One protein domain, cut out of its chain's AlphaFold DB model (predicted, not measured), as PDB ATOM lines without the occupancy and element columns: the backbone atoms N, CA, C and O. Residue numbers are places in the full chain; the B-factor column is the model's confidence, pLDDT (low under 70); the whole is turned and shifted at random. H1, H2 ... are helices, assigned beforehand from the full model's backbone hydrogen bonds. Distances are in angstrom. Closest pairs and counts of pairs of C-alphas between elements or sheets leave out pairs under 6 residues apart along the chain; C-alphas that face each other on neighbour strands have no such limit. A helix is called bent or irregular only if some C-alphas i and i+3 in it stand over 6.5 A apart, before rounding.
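AT A GLANCE: This is residues 313 to 464 of the 491 residues of the protein "DUF5129 domain-containing protein" of Microbacterium sorbitolivorans (UniProt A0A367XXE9). The domain is an elongated up-and-down bundle of helices, in which the long helices H2 and H3 lie side by side, the second arm of the bent helix H1 runs along H2, and H4 and H6, packed on each other, join the bundle towards the end of H3. The short helix H5 lies in the stretch between H4 and H6, near H3, and H6 runs on to one end of the long axis. The printed part has 152 residues, with six named helices in the order H1, H2, H3, H4, H5, H6 and no named strand, and its class is all helix. The whole is compact, with a radius of gyration of the C-alphas of 17.0 A, and spans 60 by 31 by 19 A.

IN THESE COORDINATES: H1, residues 313 to 335, begins with C-alpha 313 at (45.741, -30.996, -47.897). By its hydrogen bonds it was assigned as one helix, but it is bent: C-alphas 320 and 323 are 7.3 A apart. Its arms are H1a, residues 313 to 320, and H1b, residues 323 to 335, 19.3 A long, and they stand at a steep tilt of 43 degrees. H1b is itself irregular, with C-alphas 329 and 332 6.9 A apart. H2, residues 340 to 368, is 42.9 A long and irregular, with C-alphas 341 and 344 7.5 A apart. H3, residues 374 to 403, the longest helix by residues, also measures 42.9 A and begins with C-alpha 374 at (42.657, -27.748, -57.446). H4, residues 407 to 423, is 23.9 A long. H5 is residues 431 to 436. H6, residues 444 to 464, is 29.8 A long and ends with C-alpha 464 at (28.262, 20.682, -38.684).

HOW THE PARTS SIT: H1b, H2, H3, H4 and H6 form an up-and-down bundle, each running against the one before it in the chain. H1b and H2 form a hairpin and touch, closest at the C-alphas of Val 335 and Ala 346, 5.4 A, with a shallow tilt of 22 degrees, opposite ways. H2 touches H1b with residues 346 to 357 alone. H2 and H3, a hairpin too, touch with the C-alphas of Pro 345 and Phe 395 closest, 5.8 A, at a shallow tilt of 10 degrees, opposite ways. H3 and H4, the third hairpin, touch with residues 400 to 401 and 410 to 414 alone; the C-alphas of Ile 400 and Ala 410 are closest, 5.8 A. H4 and H6 touch, closest at the C-alphas of Met 413 and Gly 454, 4.0 A, at a steep tilt of 40 degrees, opposite ways. H6 touches H1b with residues 444 to 448 alone, closest at the C-alphas of Asp 327 and Val 444, 5.2 A. H3 and H6 only just touch, with 3 pairs of C-alphas within 8 A; those of Leu 392 and Tyr 447 are closest, 7.7 A. H5 is close to H3 but not clearly touching, the closest C-alphas being those of Arg 382 and Leu 432, 7.0 A. H1a and H3 are near each other. Among the pairs that are apart are H2 and H6. Every O i to N i+4 pair is within hydrogen-bond range in H1a, H3, H4, H5 and H6, against 6 of 9 in H1b and 23 of 25 in H2.

THE WHOLE: The two C-alphas farthest apart in the domain are those of Thr 369 and Ala 464, 61.3 A. The printed part has no cut. The links from H1 to H2, H2 to H3 and H3 to H4 are tight, those from H4 to H5 and H5 to H6 are short, and no link is long. The mean pLDDT of the printed part is 86.8; residues 337, 423 to 429, 438, 460 to 461 and 463 to 464 are under 70.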
ATOM      1  N   TRP A 313      46.570 -31.618 -46.856       94.69
ATOM      2  CA  TRP A 313      45.741 -30.996 -47.897       94.69
ATOM      3  C   TRP A 313      44.383 -30.497 -47.376       94.69
ATOM      4  O   TRP A 313      43.946 -29.419 -47.776       94.69
ATOM      5  N   GLN A 314      43.733 -31.205 -46.441       94.88
ATOM      6  CA  GLN A 314      42.464 -30.750 -45.852       94.88
ATOM      7  C   GLN A 314      42.644 -29.471 -45.032       94.88
ATOM      8  O   GLN A 314      41.794 -28.585 -45.074       94.88
ATOM      9  N   ARG A 315      43.757 -29.362 -44.293       93.75
ATOM     10  CA  ARG A 315      44.087 -28.155 -43.522       93.75
ATOM     11  C   ARG A 315      44.371 -26.988 -44.460       93.75
ATOM     12  O   ARG A 315      43.885 -25.892 -44.214       93.75
ATOM     13  N   ALA A 316      45.103 -27.243 -45.544       93.50
ATOM     14  CA  ALA A 316      45.358 -26.249 -46.576       93.50
ATOM     15  C   ALA A 316      44.047 -25.759 -47.212       93.50
ATOM     16  O   ALA A 316      43.831 -24.554 -47.284       93.50
ATOM     17  N   TRP A 317      43.129 -26.662 -47.580       95.31
ATOM     18  CA  TRP A 317      41.810 -26.284 -48.103       95.31
ATOM     19  C   TRP A 317      40.988 -25.475 -47.092       95.31
ATOM     20  O   TRP A 317      40.432 -24.431 -47.434       95.31
ATOM     21  N   ALA A 318      40.959 -25.906 -45.829       93.12
ATOM     22  CA  ALA A 318      40.283 -25.170 -44.767       93.12
ATOM     23  C   ALA A 318      40.840 -23.741 -44.637       93.12
ATOM     24  O   ALA A 318      40.058 -22.794 -44.598       93.12
ATOM     25  N   ALA A 319      42.164 -23.569 -44.671       90.12
ATOM     26  CA  ALA A 319      42.800 -22.253 -44.658       90.12
ATOM     27  C   ALA A 319      42.414 -21.396 -45.881       90.12
ATOM     28  O   ALA A 319      42.137 -20.211 -45.719       90.12
ATOM     29  N   GLN A 320      42.306 -21.989 -47.079       91.56
ATOM     30  CA  GLN A 320      41.858 -21.271 -48.283       91.56
ATOM     31  C   GLN A 320      40.409 -20.775 -48.183       91.56
ATOM     32  O   GLN A 320      40.083 -19.692 -48.664       91.56
ATOM     33  N   THR A 321      39.528 -21.566 -47.570       94.50
ATOM     34  CA  THR A 321      38.091 -21.249 -47.478       94.50
ATOM     35  C   THR A 321      37.724 -20.406 -46.262       94.50
ATOM     36  O   THR A 321      36.680 -19.753 -46.274       94.50
ATOM     37  N   LYS A 322      38.572 -20.386 -45.228       91.81
ATOM     38  CA  LYS A 322      38.286 -19.738 -43.946       91.81
ATOM     39  C   LYS A 322      37.870 -18.267 -44.077       91.81
ATOM     40  O   LYS A 322      36.810 -17.959 -43.543       91.81
ATOM     41  N   PRO A 323      38.596 -17.382 -44.794       88.88
ATOM     42  CA  PRO A 323      38.193 -15.977 -44.898       88.88
ATOM     43  C   PRO A 323      36.773 -15.815 -45.446       88.88
ATOM     44  O   PRO A 323      35.979 -15.048 -44.919       88.88
ATOM     45  N   PHE A 324      36.422 -16.615 -46.457       92.94
ATOM     46  CA  PHE A 324      35.087 -16.593 -47.042       92.94
ATOM     47  C   PHE A 324      34.026 -17.136 -46.077       92.94
ATOM     48  O   PHE A 324      32.958 -16.554 -45.953       92.94
ATOM     49  N   LEU A 325      34.305 -18.230 -45.364       94.56
ATOM     50  CA  LEU A 325      33.369 -18.788 -44.381       94.56
ATOM     51  C   LEU A 325      33.156 -17.861 -43.174       94.56
ATOM     52  O   LEU A 325      32.037 -17.798 -42.658       94.56
ATOM     53  N   ASP A 326      34.197 -17.144 -42.751       92.38
ATOM     54  CA  ASP A 326      34.108 -16.113 -41.716       92.38
ATOM     55  C   ASP A 326      33.198 -14.967 -42.196       92.38
ATOM     56  O   ASP A 326      32.253 -14.616 -41.490       92.38
ATOM     57  N   ASP A 327      33.389 -14.471 -43.428       92.56
ATOM     58  CA  ASP A 327      32.518 -13.454 -44.037       92.56
ATOM     59  C   ASP A 327      31.055 -13.918 -44.087       92.56
ATOM     60  O   ASP A 327      30.150 -13.214 -43.642       92.56
ATOM     61  N   LEU A 328      30.802 -15.142 -44.566       94.81
ATOM     62  CA  LEU A 328      29.446 -15.692 -44.615       94.81
ATOM     63  C   LEU A 328      28.805 -15.778 -43.224       94.81
ATOM     64  O   LEU A 328      27.586 -15.642 -43.102       94.81
ATOM     65  N   SER A 329      29.600 -16.046 -42.186       92.69
ATOM     66  CA  SER A 329      29.143 -16.177 -40.794       92.69
ATOM     67  C   SER A 329      28.831 -14.846 -40.130       92.69
ATOM     68  O   SER A 329      28.025 -14.834 -39.207       92.69
ATOM     69  N   ALA A 330      29.390 -13.751 -40.639       91.06
ATOM     70  CA  ALA A 330      29.064 -12.399 -40.208       91.06
ATOM     71  C   ALA A 330      27.850 -11.796 -40.951       91.06
ATOM     72  O   ALA A 330      27.299 -10.799 -40.505       91.06
ATOM     73  N   LEU A 331      27.372 -12.412 -42.044       91.56
ATOM     74  CA  LEU A 331      26.192 -11.925 -42.783       91.56
ATOM     75  C   LEU A 331      24.924 -11.713 -41.935       91.56
ATOM     76  O   LEU A 331      24.245 -10.723 -42.199       91.56
ATOM     77  N   PRO A 332      24.566 -12.582 -40.962       87.56
ATOM     78  CA  PRO A 332      23.375 -12.375 -40.137       87.56
ATOM     79  C   PRO A 332      23.367 -11.023 -39.410       87.56
ATOM     80  O   PRO A 332      22.345 -10.347 -39.414       87.56
ATOM     81  N   GLU A 333      24.516 -10.583 -38.890       85.25
ATOM     82  CA  GLU A 333      24.655  -9.296 -38.188       85.25
ATOM     83  C   GLU A 333      24.389  -8.100 -39.117       85.25
ATOM     84  O   GLU A 333      23.892  -7.067 -38.684       85.25
ATOM     85  N   ILE A 334      24.663  -8.233 -40.421       83.00
ATOM     86  CA  ILE A 334      24.382  -7.182 -41.411       83.00
ATOM     87  C   ILE A 334      22.876  -7.039 -41.678       83.00
ATOM     88  O   ILE A 334      22.404  -5.951 -42.017       83.00
ATOM     89  N   VAL A 335      22.129  -8.142 -41.598       83.81
ATOM     90  CA  VAL A 335      20.735  -8.203 -42.059       83.81
ATOM     91  C   VAL A 335      19.704  -8.128 -40.935       83.81
ATOM     92  O   VAL A 335      18.545  -7.849 -41.232       83.81
ATOM     93  N   GLU A 336      20.088  -8.368 -39.675       76.12
ATOM     94  CA  GLU A 336      19.169  -8.357 -38.521       76.12
ATOM     95  C   GLU A 336      18.490  -6.995 -38.300       76.12
ATOM     96  O   GLU A 336      17.305  -6.963 -37.970       76.12
ATOM     97  N   ASP A 337      19.186  -5.891 -38.585       63.28
ATOM     98  CA  ASP A 337      18.682  -4.520 -38.407       63.28
ATOM     99  C   ASP A 337      18.184  -3.874 -39.714       63.28
ATOM    100  O   ASP A 337      17.983  -2.661 -39.802       63.28
ATOM    101  N   ALA A 338      18.001  -4.667 -40.772       70.25
ATOM    102  CA  ALA A 338      17.582  -4.150 -42.066       70.25
ATOM    103  C   ALA A 338      16.121  -3.654 -42.020       70.25
ATOM    104  O   ALA A 338      15.192  -4.430 -41.779       70.25
ATOM    105  N   GLU A 339      15.903  -2.365 -42.302       72.44
ATOM    106  CA  GLU A 339      14.561  -1.794 -42.459       72.44
ATOM    107  C   GLU A 339      13.747  -2.531 -43.541       72.44
ATOM    108  O   GLU A 339      14.295  -3.200 -44.420       72.44
ATOM    109  N   ASN A 340      12.414  -2.377 -43.537       72.31
ATOM    110  CA  ASN A 340      11.528  -3.058 -44.497       72.31
ATOM    111  C   ASN A 340      11.923  -2.823 -45.971       72.31
ATOM    112  O   ASN A 340      11.710  -3.698 -46.810       72.31
ATOM    113  N   GLU A 341      12.510  -1.667 -46.288       74.50
ATOM    114  CA  GLU A 341      12.984  -1.318 -47.634       74.50
ATOM    115  C   GLU A 341      14.209  -2.144 -48.074       74.50
ATOM    116  O   GLU A 341      14.432  -2.356 -49.266       74.50
ATOM    117  N   LEU A 342      14.950  -2.703 -47.115       83.69
ATOM    118  CA  LEU A 342      16.139  -3.533 -47.309       83.69
ATOM    119  C   LEU A 342      15.840  -5.041 -47.248       83.69
ATOM    120  O   LEU A 342      16.745  -5.860 -47.424       83.69
ATOM    121  N   ALA A 343      14.575  -5.436 -47.060       83.44
ATOM    122  CA  ALA A 343      14.187  -6.836 -46.882       83.44
ATOM    123  C   ALA A 343      14.572  -7.729 -48.078       83.44
ATOM    124  O   ALA A 343      15.086  -8.834 -47.900       83.44
ATOM    125  N   ALA A 344      14.360  -7.263 -49.312       86.00
ATOM    126  CA  ALA A 344      14.687  -8.037 -50.512       86.00
ATOM    127  C   ALA A 344      16.202  -8.314 -50.667       86.00
ATOM    128  O   ALA A 344      16.571  -9.484 -50.830       86.00
ATOM    129  N   PRO A 345      17.101  -7.310 -50.603       85.12
ATOM    130  CA  PRO A 345      18.535  -7.569 -50.704       85.12
ATOM    131  C   PRO A 345      19.105  -8.290 -49.462       85.12
ATOM    132  O   PRO A 345      20.002  -9.120 -49.620       85.12
ATOM    133  N   ALA A 346      18.529  -8.105 -48.267       87.94
ATOM    134  CA  ALA A 346      18.869  -8.884 -47.069       87.94
ATOM    135  C   ALA A 346      18.556 -10.389 -47.222       87.94
ATOM    136  O   ALA A 346      19.393 -11.254 -46.928       87.94
ATOM    137  N   VAL A 347      17.376 -10.729 -47.760       88.44
ATOM    138  CA  VAL A 347      16.998 -12.120 -48.072       88.44
ATOM    139  C   VAL A 347      17.929 -12.722 -49.127       88.44
ATOM    140  O   VAL A 347      18.308 -13.893 -49.018       88.44
ATOM    141  N   ALA A 348      18.333 -11.938 -50.132       88.88
ATOM    142  CA  ALA A 348      19.255 -12.390 -51.170       88.88
ATOM    143  C   ALA A 348      20.652 -12.722 -50.611       88.88
ATOM    144  O   ALA A 348      21.222 -13.748 -50.990       88.88
ATOM    145  N   LEU A 349      21.184 -11.901 -49.696       92.12
ATOM    146  CA  LEU A 349      22.453 -12.159 -49.006       92.12
ATOM    147  C   LEU A 349      22.388 -13.422 -48.143       92.12
ATOM    148  O   LEU A 349      23.259 -14.285 -48.251       92.12
ATOM    149  N   THR A 350      21.330 -13.565 -47.344       90.69
ATOM    150  CA  THR A 350      21.148 -14.723 -46.455       90.69
ATOM    151  C   THR A 350      21.033 -16.024 -47.251       90.69
ATOM    152  O   THR A 350      21.787 -16.971 -47.022       90.69
ATOM    153  N   SER A 351      20.162 -16.040 -48.268       93.12
ATOM    154  CA  SER A 351      19.958 -17.204 -49.143       93.12
ATOM    155  C   SER A 351      21.240 -17.598 -49.875       93.12
ATOM    156  O   SER A 351      21.530 -18.783 -50.052       93.12
ATOM    157  N   TYR A 352      22.018 -16.605 -50.307       95.94
ATOM    158  CA  TYR A 352      23.308 -16.847 -50.931       95.94
ATOM    159  C   TYR A 352      24.316 -17.440 -49.945       95.94
ATOM    160  O   TYR A 352      24.999 -18.404 -50.283       95.94
ATOM    161  N   GLY A 353      24.390 -16.914 -48.720       95.38
ATOM    162  CA  GLY A 353      25.321 -17.404 -47.710       95.38
ATOM    163  C   GLY A 353      25.091 -18.866 -47.328       95.38
ATOM    164  O   GLY A 353      26.053 -19.600 -47.099       95.38
ATOM    165  N   GLU A 354      23.845 -19.336 -47.298       94.38
ATOM    166  CA  GLU A 354      23.532 -20.758 -47.100       94.38
ATOM    167  C   GLU A 354      23.996 -21.621 -48.285       94.38
ATOM    168  O   GLU A 354      24.688 -22.627 -48.104       94.38
ATOM    169  N   GLN A 355      23.682 -21.200 -49.515       96.75
ATOM    170  CA  GLN A 355      24.072 -21.912 -50.739       96.75
ATOM    171  C   GLN A 355      25.595 -21.970 -50.928       96.75
ATOM    172  O   GLN A 355      26.142 -22.988 -51.369       96.75
ATOM    173  N   ALA A 356      26.288 -20.884 -50.586       97.62
ATOM    174  CA  ALA A 356      27.733 -20.776 -50.676       97.62
ATOM    175  C   ALA A 356      28.429 -21.723 -49.687       97.62
ATOM    176  O   ALA A 356      29.342 -22.443 -50.095       97.62
ATOM    177  N   ARG A 357      27.955 -21.824 -48.434       97.31
ATOM    178  CA  ARG A 357      28.484 -22.791 -47.447       97.31
ATOM    179  C   ARG A 357      28.367 -24.232 -47.935       97.31
ATOM    180  O   ARG A 357      29.373 -24.936 -48.000       97.31
ATOM    181  N   ALA A 358      27.175 -24.632 -48.377       97.06
ATOM    182  CA  ALA A 358      26.950 -25.971 -48.924       97.06
ATOM    183  C   ALA A 358      27.835 -26.250 -50.157       97.06
ATOM    184  O   ALA A 358      28.252 -27.381 -50.407       97.06
ATOM    185  N   THR A 359      28.147 -25.213 -50.940       97.75
ATOM    186  CA  THR A 359      29.058 -25.329 -52.083       97.75
ATOM    187  C   THR A 359      30.510 -25.509 -51.668       97.75
ATOM    188  O   THR A 359      31.183 -26.355 -52.250       97.75
ATOM    189  N   VAL A 360      30.989 -24.783 -50.657       97.25
ATOM    190  CA  VAL A 360      32.347 -24.952 -50.118       97.25
ATOM    191  C   VAL A 360      32.551 -26.361 -49.551       97.25
ATOM    192  O   VAL A 360      33.572 -26.991 -49.831       97.25
ATOM    193  N   GLU A 361      31.569 -26.883 -48.812       96.50
ATOM    194  CA  GLU A 361      31.602 -28.256 -48.288       96.50
ATOM    195  C   GLU A 361      31.699 -29.290 -49.415       96.50
ATOM    196  O   GLU A 361      32.552 -30.180 -49.378       96.50
ATOM    197  N   ARG A 362      30.876 -29.130 -50.460       97.69
ATOM    198  CA  ARG A 362      30.905 -30.006 -51.635       97.69
ATOM    199  C   ARG A 362      32.242 -29.946 -52.366       97.69
ATOM    200  O   ARG A 362      32.778 -30.994 -52.689       97.69
ATOM    201  N   LEU A 363      32.810 -28.754 -52.570       97.88
ATOM    202  CA  LEU A 363      34.135 -28.607 -53.183       97.88
ATOM    203  C   LEU A 363      35.208 -29.359 -52.389       97.88
ATOM    204  O   LEU A 363      36.058 -30.013 -52.982       97.88
ATOM    205  N   GLY A 364      35.147 -29.319 -51.054       95.75
ATOM    206  CA  GLY A 364      36.042 -30.101 -50.201       95.75
ATOM    207  C   GLY A 364      35.884 -31.614 -50.396       95.75
ATOM    208  O   GLY A 364      36.885 -32.328 -50.467       95.75
ATOM    209  N   ALA A 365      34.647 -32.100 -50.525       96.56
ATOM    210  CA  ALA A 365      34.358 -33.507 -50.801       96.56
ATOM    211  C   ALA A 365      34.809 -33.931 -52.211       96.56
ATOM    212  O   ALA A 365      35.475 -34.955 -52.351       96.56
ATOM    213  N   ASP A 366      34.528 -33.118 -53.229       97.38
ATOM    214  CA  ASP A 366      34.932 -33.364 -54.616       97.38
ATOM    215  C   ASP A 366      36.463 -33.361 -54.747       97.38
ATOM    216  O   ASP A 366      37.036 -34.191 -55.453       97.38
ATOM    217  N   LEU A 367      37.149 -32.472 -54.017       96.19
ATOM    218  CA  LEU A 367      38.606 -32.479 -53.893       96.19
ATOM    219  C   LEU A 367      39.110 -33.754 -53.203       96.19
ATOM    220  O   LEU A 367      40.168 -34.243 -53.588       96.19
ATOM    221  N   ALA A 368      38.393 -34.285 -52.208       94.38
ATOM    222  CA  ALA A 368      38.765 -35.518 -51.507       94.38
ATOM    223  C   ALA A 368      38.688 -36.753 -52.412       94.38
ATOM    224  O   ALA A 368      39.494 -37.670 -52.270       94.38
ATOM    225  N   THR A 369      37.714 -36.782 -53.324       95.56
ATOM    226  CA  THR A 369      37.516 -37.873 -54.288       95.56
ATOM    227  C   THR A 369      38.203 -37.626 -55.629       95.56
ATOM    228  O   THR A 369      37.982 -38.394 -56.561       95.56
ATOM    229  N   GLU A 370      38.983 -36.546 -55.750       94.19
ATOM    230  CA  GLU A 370      39.631 -36.103 -56.995       94.19
ATOM    231  C   GLU A 370      38.652 -35.930 -58.174       94.19
ATOM    232  O   GLU A 370      39.020 -36.051 -59.341       94.19
ATOM    233  N   ALA A 371      37.389 -35.618 -57.875       96.81
ATOM    234  CA  ALA A 371      36.358 -35.356 -58.877       96.81
ATOM    235  C   ALA A 371      36.516 -33.970 -59.529       96.81
ATOM    236  O   ALA A 371      35.985 -33.734 -60.613       96.81
ATOM    237  N   ILE A 372      37.253 -33.068 -58.874       96.81
ATOM    238  CA  ILE A 372      37.580 -31.721 -59.344       96.81
ATOM    239  C   ILE A 372      39.077 -31.443 -59.158       96.81
ATOM    240  O   ILE A 372      39.701 -31.921 -58.201       96.81
ATOM    241  N   SER A 373      39.666 -30.666 -60.071       94.88
ATOM    242  CA  SER A 373      41.049 -30.210 -59.929       94.88
ATOM    243  C   SER A 373      41.171 -29.101 -58.872       94.88
ATOM    244  O   SER A 373      40.187 -28.467 -58.488       94.88
ATOM    245  N   VAL A 374      42.391 -28.856 -58.383       95.00
ATOM    246  CA  VAL A 374      42.657 -27.748 -57.446       95.00
ATOM    247  C   VAL A 374      42.372 -26.396 -58.109       95.00
ATOM    248  O   VAL A 374      41.747 -25.543 -57.483       95.00
ATOM    249  N   ASP A 375      42.765 -26.223 -59.374       95.00
ATOM    250  CA  ASP A 375      42.518 -24.995 -60.140       95.00
ATOM    251  C   ASP A 375      41.015 -24.721 -60.279       95.00
ATOM    252  O   ASP A 375      40.571 -23.624 -59.948       95.00
ATOM    253  N   ASP A 376      40.224 -25.726 -60.667       96.50
ATOM    254  CA  ASP A 376      38.772 -25.581 -60.829       96.50
ATOM    255  C   ASP A 376      38.077 -25.259 -59.493       96.50
ATOM    256  O   ASP A 376      37.150 -24.447 -59.436       96.50
ATOM    257  N   ALA A 377      38.535 -25.861 -58.388       96.69
ATOM    258  CA  ALA A 377      38.008 -25.561 -57.059       96.69
ATOM    259  C   ALA A 377      38.336 -24.123 -56.617       96.69
ATOM    260  O   ALA A 377      37.476 -23.441 -56.049       96.69
ATOM    261  N   LEU A 378      39.552 -23.638 -56.899       95.62
ATOM    262  CA  LEU A 378      39.961 -22.256 -56.629       95.62
ATOM    263  C   LEU A 378      39.233 -21.251 -57.531       95.62
ATOM    264  O   LEU A 378      38.849 -20.181 -57.057       95.62
ATOM    265  N   ASP A 379      38.989 -21.595 -58.797       96.19
ATOM    266  CA  ASP A 379      38.173 -20.796 -59.713       96.19
ATOM    267  C   ASP A 379      36.737 -20.676 -59.199       96.19
ATOM    268  O   ASP A 379      36.197 -19.568 -59.123       96.19
ATOM    269  N   ARG A 380      36.145 -21.787 -58.738       97.44
ATOM    270  CA  ARG A 380      34.803 -21.764 -58.156       97.44
ATOM    271  C   ARG A 380      34.746 -20.953 -56.863       97.44
ATOM    272  O   ARG A 380      33.781 -20.221 -56.642       97.44
ATOM    273  N   LEU A 381      35.773 -21.041 -56.019       96.19
ATOM    274  CA  LEU A 381      35.877 -20.222 -54.809       96.19
ATOM    275  C   LEU A 381      36.010 -18.730 -55.145       96.19
ATOM    276  O   LEU A 381      35.335 -17.908 -54.524       96.19
ATOM    277  N   ARG A 382      36.814 -18.368 -56.154       95.25
ATOM    278  CA  ARG A 382      36.923 -16.987 -56.649       95.25
ATOM    279  C   ARG A 382      35.568 -16.460 -57.109       95.25
ATOM    280  O   ARG A 382      35.200 -15.353 -56.731       95.25
ATOM    281  N   GLU A 383      34.843 -17.232 -57.914       96.50
ATOM    282  CA  GLU A 383      33.508 -16.858 -58.397       96.50
ATOM    283  C   GLU A 383      32.545 -16.591 -57.242       96.50
ATOM    284  O   GLU A 383      31.882 -15.559 -57.233       96.50
ATOM    285  N   MET A 384      32.523 -17.464 -56.230       97.25
ATOM    286  CA  MET A 384      31.673 -17.266 -55.056       97.25
ATOM    287  C   MET A 384      32.061 -16.018 -54.250       97.25
ATOM    288  O   MET A 384      31.200 -15.258 -53.802       97.25
ATOM    289  N   ARG A 385      33.356 -15.752 -54.065       94.94
ATOM    290  CA  ARG A 385      33.800 -14.537 -53.358       94.94
ATOM    291  C   ARG A 385      33.481 -13.262 -54.152       94.94
ATOM    292  O   ARG A 385      33.102 -12.249 -53.562       94.94
ATOM    293  N   ALA A 386      33.583 -13.307 -55.480       94.25
ATOM    294  CA  ALA A 386      33.188 -12.204 -56.356       94.25
ATOM    295  C   ALA A 386      31.666 -11.978 -56.345       94.25
ATOM    296  O   ALA A 386      31.208 -10.839 -56.278       94.25
ATOM    297  N   GLU A 387      30.875 -13.053 -56.341       95.94
ATOM    298  CA  GLU A 387      29.421 -12.965 -56.221       95.94
ATOM    299  C   GLU A 387      28.998 -12.394 -54.856       95.94
ATOM    300  O   GLU A 387      28.109 -11.544 -54.812       95.94
ATOM    301  N   LEU A 388      29.665 -12.775 -53.757       95.06
ATOM    302  CA  LEU A 388      29.439 -12.146 -52.451       95.06
ATOM    303  C   LEU A 388      29.722 -10.644 -52.506       95.06
ATOM    304  O   LEU A 388      28.891  -9.851 -52.077       95.06
ATOM    305  N   THR A 389      30.867 -10.268 -53.078       93.38
ATOM    306  CA  THR A 389      31.274  -8.864 -53.235       93.38
ATOM    307  C   THR A 389      30.208  -8.064 -53.984       93.38
ATOM    308  O   THR A 389      29.789  -7.016 -53.509       93.38
ATOM    309  N   SER A 390      29.688  -8.594 -55.095       93.56
ATOM    310  CA  SER A 390      28.625  -7.939 -55.866       93.56
ATOM    311  C   SER A 390      27.316  -7.790 -55.077       93.56
ATOM    312  O   SER A 390      26.634  -6.773 -55.203       93.56
ATOM    313  N   LYS A 391      26.955  -8.773 -54.241       93.69
ATOM    314  CA  LYS A 391      25.760  -8.669 -53.387       93.69
ATOM    315  C   LYS A 391      25.951  -7.673 -52.243       93.69
ATOM    316  O   LYS A 391      25.008  -6.951 -51.938       93.69
ATOM    317  N   LEU A 392      27.142  -7.610 -51.648       93.19
ATOM    318  CA  LEU A 392      27.488  -6.593 -50.650       93.19
ATOM    319  C   LEU A 392      27.466  -5.188 -51.264       93.19
ATOM    320  O   LEU A 392      26.921  -4.282 -50.651       93.19
ATOM    321  N   GLU A 393      27.957  -5.013 -52.494       91.75
ATOM    322  CA  GLU A 393      27.846  -3.749 -53.238       91.75
ATOM    323  C   GLU A 393      26.380  -3.343 -53.433       91.75
ATOM    324  O   GLU A 393      25.994  -2.233 -53.067       91.75
ATOM    325  N   ALA A 394      25.534  -4.256 -53.915       91.19
ATOM    326  CA  ALA A 394      24.109  -3.980 -54.093       91.19
ATOM    327  C   ALA A 394      23.398  -3.642 -52.770       91.19
ATOM    328  O   ALA A 394      22.565  -2.738 -52.730       91.19
ATOM    329  N   PHE A 395      23.727  -4.350 -51.687       92.38
ATOM    330  CA  PHE A 395      23.165  -4.086 -50.365       92.38
ATOM    331  C   PHE A 395      23.674  -2.756 -49.783       92.38
ATOM    332  O   PHE A 395      22.870  -2.004 -49.238       92.38
ATOM    333  N   SER A 396      24.951  -2.405 -49.991       92.00
ATOM    334  CA  SER A 396      25.501  -1.108 -49.573       92.00
ATOM    335  C   SER A 396      24.808   0.062 -50.253       92.00
ATOM    336  O   SER A 396      24.438   1.014 -49.581       92.00
ATOM    337  N   GLU A 397      24.572  -0.011 -51.565       92.25
ATOM    338  CA  GLU A 397      23.894   1.069 -52.287       92.25
ATOM    339  C   GLU A 397      22.439   1.209 -51.830       92.25
ATOM    340  O   GLU A 397      21.941   2.325 -51.712       92.25
ATOM    341  N   ALA A 398      21.769   0.100 -51.498       90.50
ATOM    342  CA  ALA A 398      20.435   0.145 -50.910       90.50
ATOM    343  C   ALA A 398      20.444   0.789 -49.510       90.50
ATOM    344  O   ALA A 398      19.601   1.638 -49.228       90.50
ATOM    345  N   GLN A 399      21.411   0.442 -48.653       91.31
ATOM    346  CA  GLN A 399      21.559   1.057 -47.328       91.31
ATOM    347  C   GLN A 399      21.903   2.550 -47.407       91.31
ATOM    348  O   GLN A 399      21.363   3.345 -46.640       91.31
ATOM    349  N   ILE A 400      22.776   2.942 -48.336       91.44
ATOM    350  CA  ILE A 400      23.134   4.344 -48.571       91.44
ATOM    351  C   ILE A 400      21.915   5.120 -49.070       91.44
ATOM    352  O   ILE A 400      21.629   6.188 -48.542       91.44
ATOM    353  N   ALA A 401      21.160   4.575 -50.028       89.44
ATOM    354  CA  ALA A 401      19.949   5.215 -50.541       89.44
ATOM    355  C   ALA A 401      18.852   5.379 -49.475       89.44
ATOM    356  O   ALA A 401      18.095   6.341 -49.537       89.44
ATOM    357  N   ALA A 402      18.769   4.457 -48.509       88.75
ATOM    358  CA  ALA A 402      17.832   4.556 -47.392       88.75
ATOM    359  C   ALA A 402      18.272   5.595 -46.339       88.75
ATOM    360  O   ALA A 402      17.434   6.279 -45.757       88.75
ATOM    361  N   PHE A 403      19.581   5.732 -46.091       88.50
ATOM    362  CA  PHE A 403      20.113   6.601 -45.034       88.50
ATOM    363  C   PHE A 403      20.376   8.052 -45.478       88.50
ATOM    364  O   PHE A 403      20.154   9.000 -44.710       88.50
ATOM    365  N   ALA A 404      20.900   8.240 -46.690       89.25
ATOM    366  CA  ALA A 404      21.260   9.545 -47.230       89.25
ATOM    367  C   ALA A 404      20.012  10.334 -47.659       89.25
ATOM    368  O   ALA A 404      19.076   9.792 -48.242       89.25
ATOM    369  N   LYS A 405      19.999  11.642 -47.393       89.62
ATOM    370  CA  LYS A 405      18.919  12.562 -47.793       89.62
ATOM    371  C   LYS A 405      19.139  13.149 -49.183       89.62
ATOM    372  O   LYS A 405      18.176  13.554 -49.833       89.62
ATOM    373  N   ASP A 406      20.393  13.222 -49.617       85.75
ATOM    374  CA  ASP A 406      20.805  13.743 -50.914       85.75
ATOM    375  C   ASP A 406      22.062  13.030 -51.443       85.75
ATOM    376  O   ASP A 406      22.661  12.187 -50.772       85.75
ATOM    377  N   GLU A 407      22.449  13.358 -52.678       89.06
ATOM    378  CA  GLU A 407      23.593  12.735 -53.354       89.06
ATOM    379  C   GLU A 407      24.934  13.050 -52.672       89.06
ATOM    380  O   GLU A 407      25.856  12.247 -52.753       89.06
ATOM    381  N   SER A 408      25.056  14.189 -51.979       76.81
ATOM    382  CA  SER A 408      26.303  14.561 -51.304       76.81
ATOM    383  C   SER A 408      26.560  13.656 -50.104       76.81
ATOM    384  O   SER A 408      27.673  13.162 -49.938       76.81
ATOM    385  N   GLU A 409      25.530  13.411 -49.293       85.75
ATOM    386  CA  GLU A 409      25.609  12.457 -48.182       85.75
ATOM    387  C   GLU A 409      25.850  11.030 -48.696       85.75
ATOM    388  O   GLU A 409      26.643  10.280 -48.126       85.75
ATOM    389  N   ALA A 410      25.220  10.655 -49.817       88.06
ATOM    390  CA  ALA A 410      25.447   9.353 -50.437       88.06
ATOM    391  C   ALA A 410      26.903   9.184 -50.903       88.06
ATOM    392  O   ALA A 410      27.521   8.145 -50.657       88.06
ATOM    393  N   ASP A 411      27.480  10.205 -51.540       83.44
ATOM    394  CA  ASP A 411      28.871  10.191 -51.994       83.44
ATOM    395  C   ASP A 411      29.879  10.150 -50.840       83.44
ATOM    396  O   ASP A 411      30.893   9.452 -50.943       83.44
ATOM    397  N   GLU A 412      29.585  10.830 -49.732       80.56
ATOM    398  CA  GLU A 412      30.370  10.777 -48.498       80.56
ATOM    399  C   GLU A 412      30.409   9.351 -47.925       80.56
ATOM    400  O   GLU A 412      31.492   8.794 -47.717       80.56
ATOM    401  N   MET A 413      29.248   8.701 -47.785       88.50
ATOM    402  CA  MET A 413      29.177   7.304 -47.340       88.50
ATOM    403  C   MET A 413      29.918   6.358 -48.288       88.50
ATOM    404  O   MET A 413      30.649   5.472 -47.839       88.50
ATOM    405  N   ARG A 414      29.768   6.542 -49.609       90.38
ATOM    406  CA  ARG A 414      30.494   5.735 -50.603       90.38
ATOM    407  C   ARG A 414      32.003   5.902 -50.468       90.38
ATOM    408  O   ARG A 414      32.735   4.935 -50.680       90.38
ATOM    409  N   GLU A 415      32.492   7.099 -50.152       82.88
ATOM    410  CA  GLU A 415      33.925   7.315 -49.978       82.88
ATOM    411  C   GLU A 415      34.462   6.643 -48.713       82.88
ATOM    412  O   GLU A 415      35.499   5.981 -48.793       82.88
ATOM    413  N   GLU A 416      33.746   6.702 -47.589       85.19
ATOM    414  CA  GLU A 416      34.136   5.970 -46.374       85.19
ATOM    415  C   GLU A 416      34.110   4.449 -46.580       85.19
ATOM    416  O   GLU A 416      35.054   3.742 -46.209       85.19
ATOM    417  N   MET A 417      33.115   3.939 -47.309       87.25
ATOM    418  CA  MET A 417      33.067   2.537 -47.734       87.25
ATOM    419  C   MET A 417      34.285   2.150 -48.588       87.25
ATOM    420  O   MET A 417      34.920   1.114 -48.354       87.25
ATOM    421  N   ARG A 418      34.681   2.996 -49.551       86.62
ATOM    422  CA  ARG A 418      35.891   2.777 -50.367       86.62
ATOM    423  C   ARG A 418      37.166   2.851 -49.534       86.62
ATOM    424  O   ARG A 418      38.073   2.050 -49.769       86.62
ATOM    425  N   LYS A 419      37.272   3.792 -48.591       81.06
ATOM    426  CA  LYS A 419      38.420   3.917 -47.682       81.06
ATOM    427  C   LYS A 419      38.563   2.677 -46.812       81.06
ATOM    428  O   LYS A 419      39.658   2.125 -46.771       81.06
ATOM    429  N   SER A 420      37.474   2.188 -46.220       84.50
ATOM    430  CA  SER A 420      37.479   0.957 -45.424       84.50
ATOM    431  C   SER A 420      37.943  -0.250 -46.250       84.50
ATOM    432  O   SER A 420      38.893  -0.941 -45.876       84.50
ATOM    433  N   ARG A 421      37.393  -0.428 -47.462       82.69
ATOM    434  CA  ARG A 421      37.812  -1.500 -48.385       82.69
ATOM    435  C   ARG A 421      39.289  -1.404 -48.792       82.69
ATOM    436  O   ARG A 421      39.935  -2.428 -48.992       82.69
ATOM    437  N   ARG A 422      39.845  -0.194 -48.934       73.75
ATOM    438  CA  ARG A 422      41.278   0.025 -49.234       73.75
ATOM    439  C   ARG A 422      42.175  -0.137 -48.001       73.75
ATOM    440  O   ARG A 422      43.334  -0.515 -48.151       73.75
ATOM    441  N   GLY A 423      41.664   0.193 -46.816       62.91
ATOM    442  CA  GLY A 423      42.384   0.178 -45.541       62.91
ATOM    443  C   GLY A 423      42.589  -1.221 -44.964       62.91
ATOM    444  O   GLY A 423      43.464  -1.410 -44.118       62.91
ATOM    445  N   SER A 424      41.844  -2.212 -45.460       61.09
ATOM    446  CA  SER A 424      42.015  -3.622 -45.116       61.09
ATOM    447  C   SER A 424      43.294  -4.195 -45.731       61.09
ATOM    448  O   SER A 424      43.307  -4.889 -46.744       61.09
ATOM    449  N   ALA A 425      44.421  -3.878 -45.103       51.75
ATOM    450  CA  ALA A 425      45.717  -4.484 -45.378       51.75
ATOM    451  C   ALA A 425      45.928  -5.747 -44.527       51.75
ATOM    452  O   ALA A 425      47.044  -6.015 -44.075       51.75
ATOM    453  N   ARG A 426      44.871  -6.526 -44.249       55.31
ATOM    454  CA  ARG A 426      45.071  -7.853 -43.663       55.31
ATOM    455  C   ARG A 426      45.724  -8.713 -44.734       55.31
ATOM    456  O   ARG A 426      45.121  -8.971 -45.770       55.31
ATOM    457  N   ALA A 427      46.966  -9.125 -44.489       52.53
ATOM    458  CA  ALA A 427      47.655 -10.096 -45.321       52.53
ATOM    459  C   ALA A 427      46.915 -11.442 -45.231       52.53
ATOM    460  O   ALA A 427      47.220 -12.275 -44.384       52.53
ATOM    461  N   GLY A 428      45.868 -11.614 -46.036       56.84
ATOM    462  CA  GLY A 428      45.193 -12.892 -46.207       56.84
ATOM    463  C   GLY A 428      46.157 -13.873 -46.866       56.84
ATOM    464  O   GLY A 428      46.537 -13.683 -48.016       56.84
ATOM    465  N   GLY A 429      46.562 -14.913 -46.136       64.69
ATOM    466  CA  GLY A 429      47.445 -15.985 -46.620       64.69
ATOM    467  C   GLY A 429      46.769 -16.978 -47.575       64.69
ATOM    468  O   GLY A 429      47.244 -18.099 -47.746       64.69
ATOM    469  N   SER A 430      45.625 -16.623 -48.177       84.50
ATOM    470  CA  SER A 430      45.005 -17.471 -49.196       84.50
ATOM    471  C   SER A 430      45.647 -17.228 -50.564       84.50
ATOM    472  O   SER A 430      46.049 -16.118 -50.918       84.50
ATOM    473  N   ILE A 431      45.693 -18.276 -51.381       88.81
ATOM    474  CA  ILE A 431      46.199 -18.255 -52.756       88.81
ATOM    475  C   ILE A 431      45.451 -17.196 -53.579       88.81
ATOM    476  O   ILE A 431      46.053 -16.494 -54.394       88.81
ATOM    477  N   LEU A 432      44.140 -17.051 -53.357       88.75
ATOM    478  CA  LEU A 432      43.314 -16.072 -54.064       88.75
ATOM    479  C   LEU A 432      43.650 -14.631 -53.665       88.75
ATOM    480  O   LEU A 432      43.711 -13.774 -54.547       88.75
ATOM    481  N   ASP A 433      43.903 -14.369 -52.381       84.19
ATOM    482  CA  ASP A 433      44.228 -13.021 -51.896       84.19
ATOM    483  C   ASP A 433      45.590 -12.553 -52.429       84.19
ATOM    484  O   ASP A 433      45.735 -11.404 -52.849       84.19
ATOM    485  N   LEU A 434      46.570 -13.457 -52.524       82.81
ATOM    486  CA  LEU A 434      47.874 -13.154 -53.123       82.81
ATOM    487  C   LEU A 434      47.818 -12.959 -54.642       82.81
ATOM    488  O   LEU A 434      48.567 -12.143 -55.187       82.81
ATOM    489  N   THR A 435      46.952 -13.712 -55.325       85.56
ATOM    490  CA  THR A 435      46.822 -13.674 -56.791       85.56
ATOM    491  C   THR A 435      46.107 -12.406 -57.263       85.56
ATOM    492  O   THR A 435      46.535 -11.781 -58.230       85.56
ATOM    493  N   TYR A 436      45.010 -12.024 -56.600       83.00
ATOM    494  CA  TYR A 436      44.146 -10.920 -57.040       83.00
ATOM    495  C   TYR A 436      44.340  -9.620 -56.246       83.00
ATOM    496  O   TYR A 436      43.898  -8.561 -56.695       83.00
ATOM    497  N   GLY A 437      45.044  -9.676 -55.115       75.31
ATOM    498  CA  GLY A 437      45.233  -8.554 -54.203       75.31
ATOM    499  C   GLY A 437      44.087  -8.404 -53.199       75.31
ATOM    500  O   GLY A 437      42.947  -8.789 -53.452       75.31
ATOM    501  N   TYR A 438      44.400  -7.798 -52.052       69.19
ATOM    502  CA  TYR A 438      43.516  -7.752 -50.881       69.19
ATOM    503  C   TYR A 438      42.206  -6.981 -51.089       69.19
ATOM    504  O   TYR A 438      41.203  -7.312 -50.475       69.19
ATOM    505  N   SER A 439      42.177  -5.987 -51.978       73.06
ATOM    506  CA  SER A 439      40.975  -5.178 -52.231       73.06
ATOM    507  C   SER A 439      40.007  -5.799 -53.244       73.06
ATOM    508  O   SER A 439      38.920  -5.252 -53.473       73.06
ATOM    509  N   TYR A 440      40.389  -6.917 -53.875       85.00
ATOM    510  CA  TYR A 440      39.586  -7.546 -54.921       85.00
ATOM    511  C   TYR A 440      38.270  -8.094 -54.362       85.00
ATOM    512  O   TYR A 440      37.208  -7.823 -54.921       85.00
ATOM    513  N   PHE A 441      38.331  -8.789 -53.227       88.62
ATOM    514  CA  PHE A 441      37.157  -9.293 -52.520       88.62
ATOM    515  C   PHE A 441      36.772  -8.336 -51.395       88.62
ATOM    516  O   PHE A 441      37.637  -7.847 -50.675       88.62
ATOM    517  N   TRP A 442      35.478  -8.066 -51.239       89.12
ATOM    518  CA  TRP A 442      34.996  -7.253 -50.128       89.12
ATOM    519  C   TRP A 442      34.648  -8.140 -48.934       89.12
ATOM    520  O   TRP A 442      33.722  -8.946 -49.010       89.12
ATOM    521  N   HIS A 443      35.402  -7.991 -47.846       88.81
ATOM    522  CA  HIS A 443      35.134  -8.672 -46.583       88.81
ATOM    523  C   HIS A 443      34.021  -7.984 -45.790       88.81
ATOM    524  O   HIS A 443      33.908  -6.755 -45.773       88.81
ATOM    525  N   VAL A 444      33.233  -8.778 -45.067       90.12
ATOM    526  CA  VAL A 444      32.085  -8.299 -44.281       90.12
ATOM    527  C   VAL A 444      32.524  -7.393 -43.127       90.12
ATOM    528  O   VAL A 444      31.861  -6.405 -42.818       90.12
ATOM    529  N   ALA A 445      33.679  -7.661 -42.520       85.69
ATOM    530  CA  ALA A 445      34.214  -6.791 -41.473       85.69
ATOM    531  C   ALA A 445      34.518  -5.372 -41.997       85.69
ATOM    532  O   ALA A 445      34.214  -4.383 -41.331       85.69
ATOM    533  N   ASP A 446      35.076  -5.272 -43.206       86.44
ATOM    534  CA  ASP A 446      35.418  -3.987 -43.823       86.44
ATOM    535  C   ASP A 446      34.160  -3.263 -44.307       86.44
ATOM    536  O   ASP A 446      34.075  -2.036 -44.244       86.44
ATOM    537  N   TYR A 447      33.160  -4.024 -44.755       90.19
ATOM    538  CA  TYR A 447      31.816  -3.519 -45.021       90.19
ATOM    539  C   TYR A 447      31.218  -2.840 -43.780       90.19
ATOM    540  O   TYR A 447      30.848  -1.670 -43.852       90.19
ATOM    541  N   HIS A 448      31.177  -3.525 -42.630       86.94
ATOM    542  CA  HIS A 448      30.619  -2.961 -41.394       86.94
ATOM    543  C   HIS A 448      31.356  -1.702 -40.944       86.94
ATOM    544  O   HIS A 448      30.721  -0.708 -40.590       86.94
ATOM    545  N   ALA A 449      32.690  -1.740 -40.966       86.25
ATOM    546  CA  ALA A 449      33.512  -0.594 -40.597       86.25
ATOM    547  C   ALA A 449      33.261   0.600 -41.529       86.25
ATOM    548  O   ALA A 449      33.098   1.721 -41.058       86.25
ATOM    549  N   GLY A 450      33.167   0.351 -42.839       87.06
ATOM    550  CA  GLY A 450      32.900   1.388 -43.831       87.06
ATOM    551  C   GLY A 450      31.507   1.991 -43.695       87.06
ATOM    552  O   GLY A 450      31.364   3.205 -43.788       87.06
ATOM    553  N   TYR A 451      30.491   1.164 -43.433       89.06
ATOM    554  CA  TYR A 451      29.118   1.639 -43.304       89.06
ATOM    555  C   TYR A 451      28.960   2.502 -42.053       89.06
ATOM    556  O   TYR A 451      28.441   3.610 -42.152       89.06
ATOM    557  N   ARG A 452      29.497   2.052 -40.908       87.31
ATOM    558  CA  ARG A 452      29.503   2.832 -39.658       87.31
ATOM    559  C   ARG A 452      30.271   4.146 -39.802       87.31
ATOM    560  O   ARG A 452      29.765   5.183 -39.387       87.31
ATOM    561  N   ALA A 453      31.453   4.120 -40.420       80.44
ATOM    562  CA  ALA A 453      32.214   5.338 -40.689       80.44
ATOM    563  C   ALA A 453      31.432   6.295 -41.605       80.44
ATOM    564  O   ALA A 453      31.389   7.494 -41.351       80.44
ATOM    565  N   GLY A 454      30.757   5.766 -42.629       79.75
ATOM    566  CA  GLY A 454      29.910   6.546 -43.529       79.75
ATOM    567  C   GLY A 454      28.725   7.204 -42.822       79.75
ATOM    568  O   GLY A 454      28.509   8.402 -42.997       79.75
ATOM    569  N   THR A 455      27.975   6.460 -42.001       85.88
ATOM    570  CA  THR A 455      26.846   7.020 -41.240       85.88
ATOM    571  C   THR A 455      27.316   8.082 -40.250       85.88
ATOM    572  O   THR A 455      26.730   9.160 -40.204       85.88
ATOM    573  N   GLN A 456      28.416   7.826 -39.534       76.62
ATOM    574  CA  GLN A 456      29.020   8.784 -38.602       76.62
ATOM    575  C   GLN A 456      29.515  10.048 -39.311       76.62
ATOM    576  O   GLN A 456      29.315  11.151 -38.808       76.62
ATOM    577  N   SER A 457      30.131   9.913 -40.490       72.69
ATOM    578  CA  SER A 457      30.602  11.055 -41.281       72.69
ATOM    579  C   SER A 457      29.431  11.930 -41.727       72.69
ATOM    580  O   SER A 457      29.440  13.136 -41.503       72.69
ATOM    581  N   VAL A 458      28.357  11.326 -42.243       77.75
ATOM    582  CA  VAL A 458      27.147  12.067 -42.626       77.75
ATOM    583  C   VAL A 458      26.472  12.715 -41.415       77.75
ATOM    584  O   VAL A 458      26.036  13.859 -41.494       77.75
ATOM    585  N   GLU A 459      26.380  12.026 -40.278       79.75
ATOM    586  CA  GLU A 459      25.853  12.606 -39.036       79.75
ATOM    587  C   GLU A 459      26.705  13.778 -38.549       79.75
ATOM    588  O   GLU A 459      26.157  14.814 -38.172       79.75
ATOM    589  N   SER A 460      28.029  13.661 -38.658       66.69
ATOM    590  CA  SER A 460      28.985  14.737 -38.408       66.69
ATOM    591  C   SER A 460      28.755  15.922 -39.341       66.69
ATOM    592  O   SER A 460      28.656  17.061 -38.888       66.69
ATOM    593  N   SER A 461      28.604  15.671 -40.640       68.00
ATOM    594  CA  SER A 461      28.333  16.695 -41.651       68.00
ATOM    595  C   SER A 461      26.972  17.365 -41.436       68.00
ATOM    596  O   SER A 461      26.859  18.583 -41.563       68.00
ATOM    597  N   ARG A 462      25.943  16.616 -41.021       74.12
ATOM    598  CA  ARG A 462      24.623  17.145 -40.639       74.12
ATOM    599  C   ARG A 462      24.706  18.003 -39.376       74.12
ATOM    600  O   ARG A 462      24.134  19.093 -39.354       74.12
ATOM    601  N   ALA A 463      25.429  17.541 -38.355       61.19
ATOM    602  CA  ALA A 463      25.670  18.288 -37.126       61.19
ATOM    603  C   ALA A 463      26.414  19.595 -37.436       61.19
ATOM    604  O   ALA A 463      25.916  20.666 -37.097       61.19
ATOM    605  N   ALA A 464      27.496  19.529 -38.214       52.72
ATOM    606  CA  ALA A 464      28.262  20.682 -38.684       52.72
ATOM    607  C   ALA A 464      27.457  21.627 -39.597       52.72
ATOM    608  O   ALA A 464      27.643  22.838 -39.561       52.72
TER     609      ALA A 464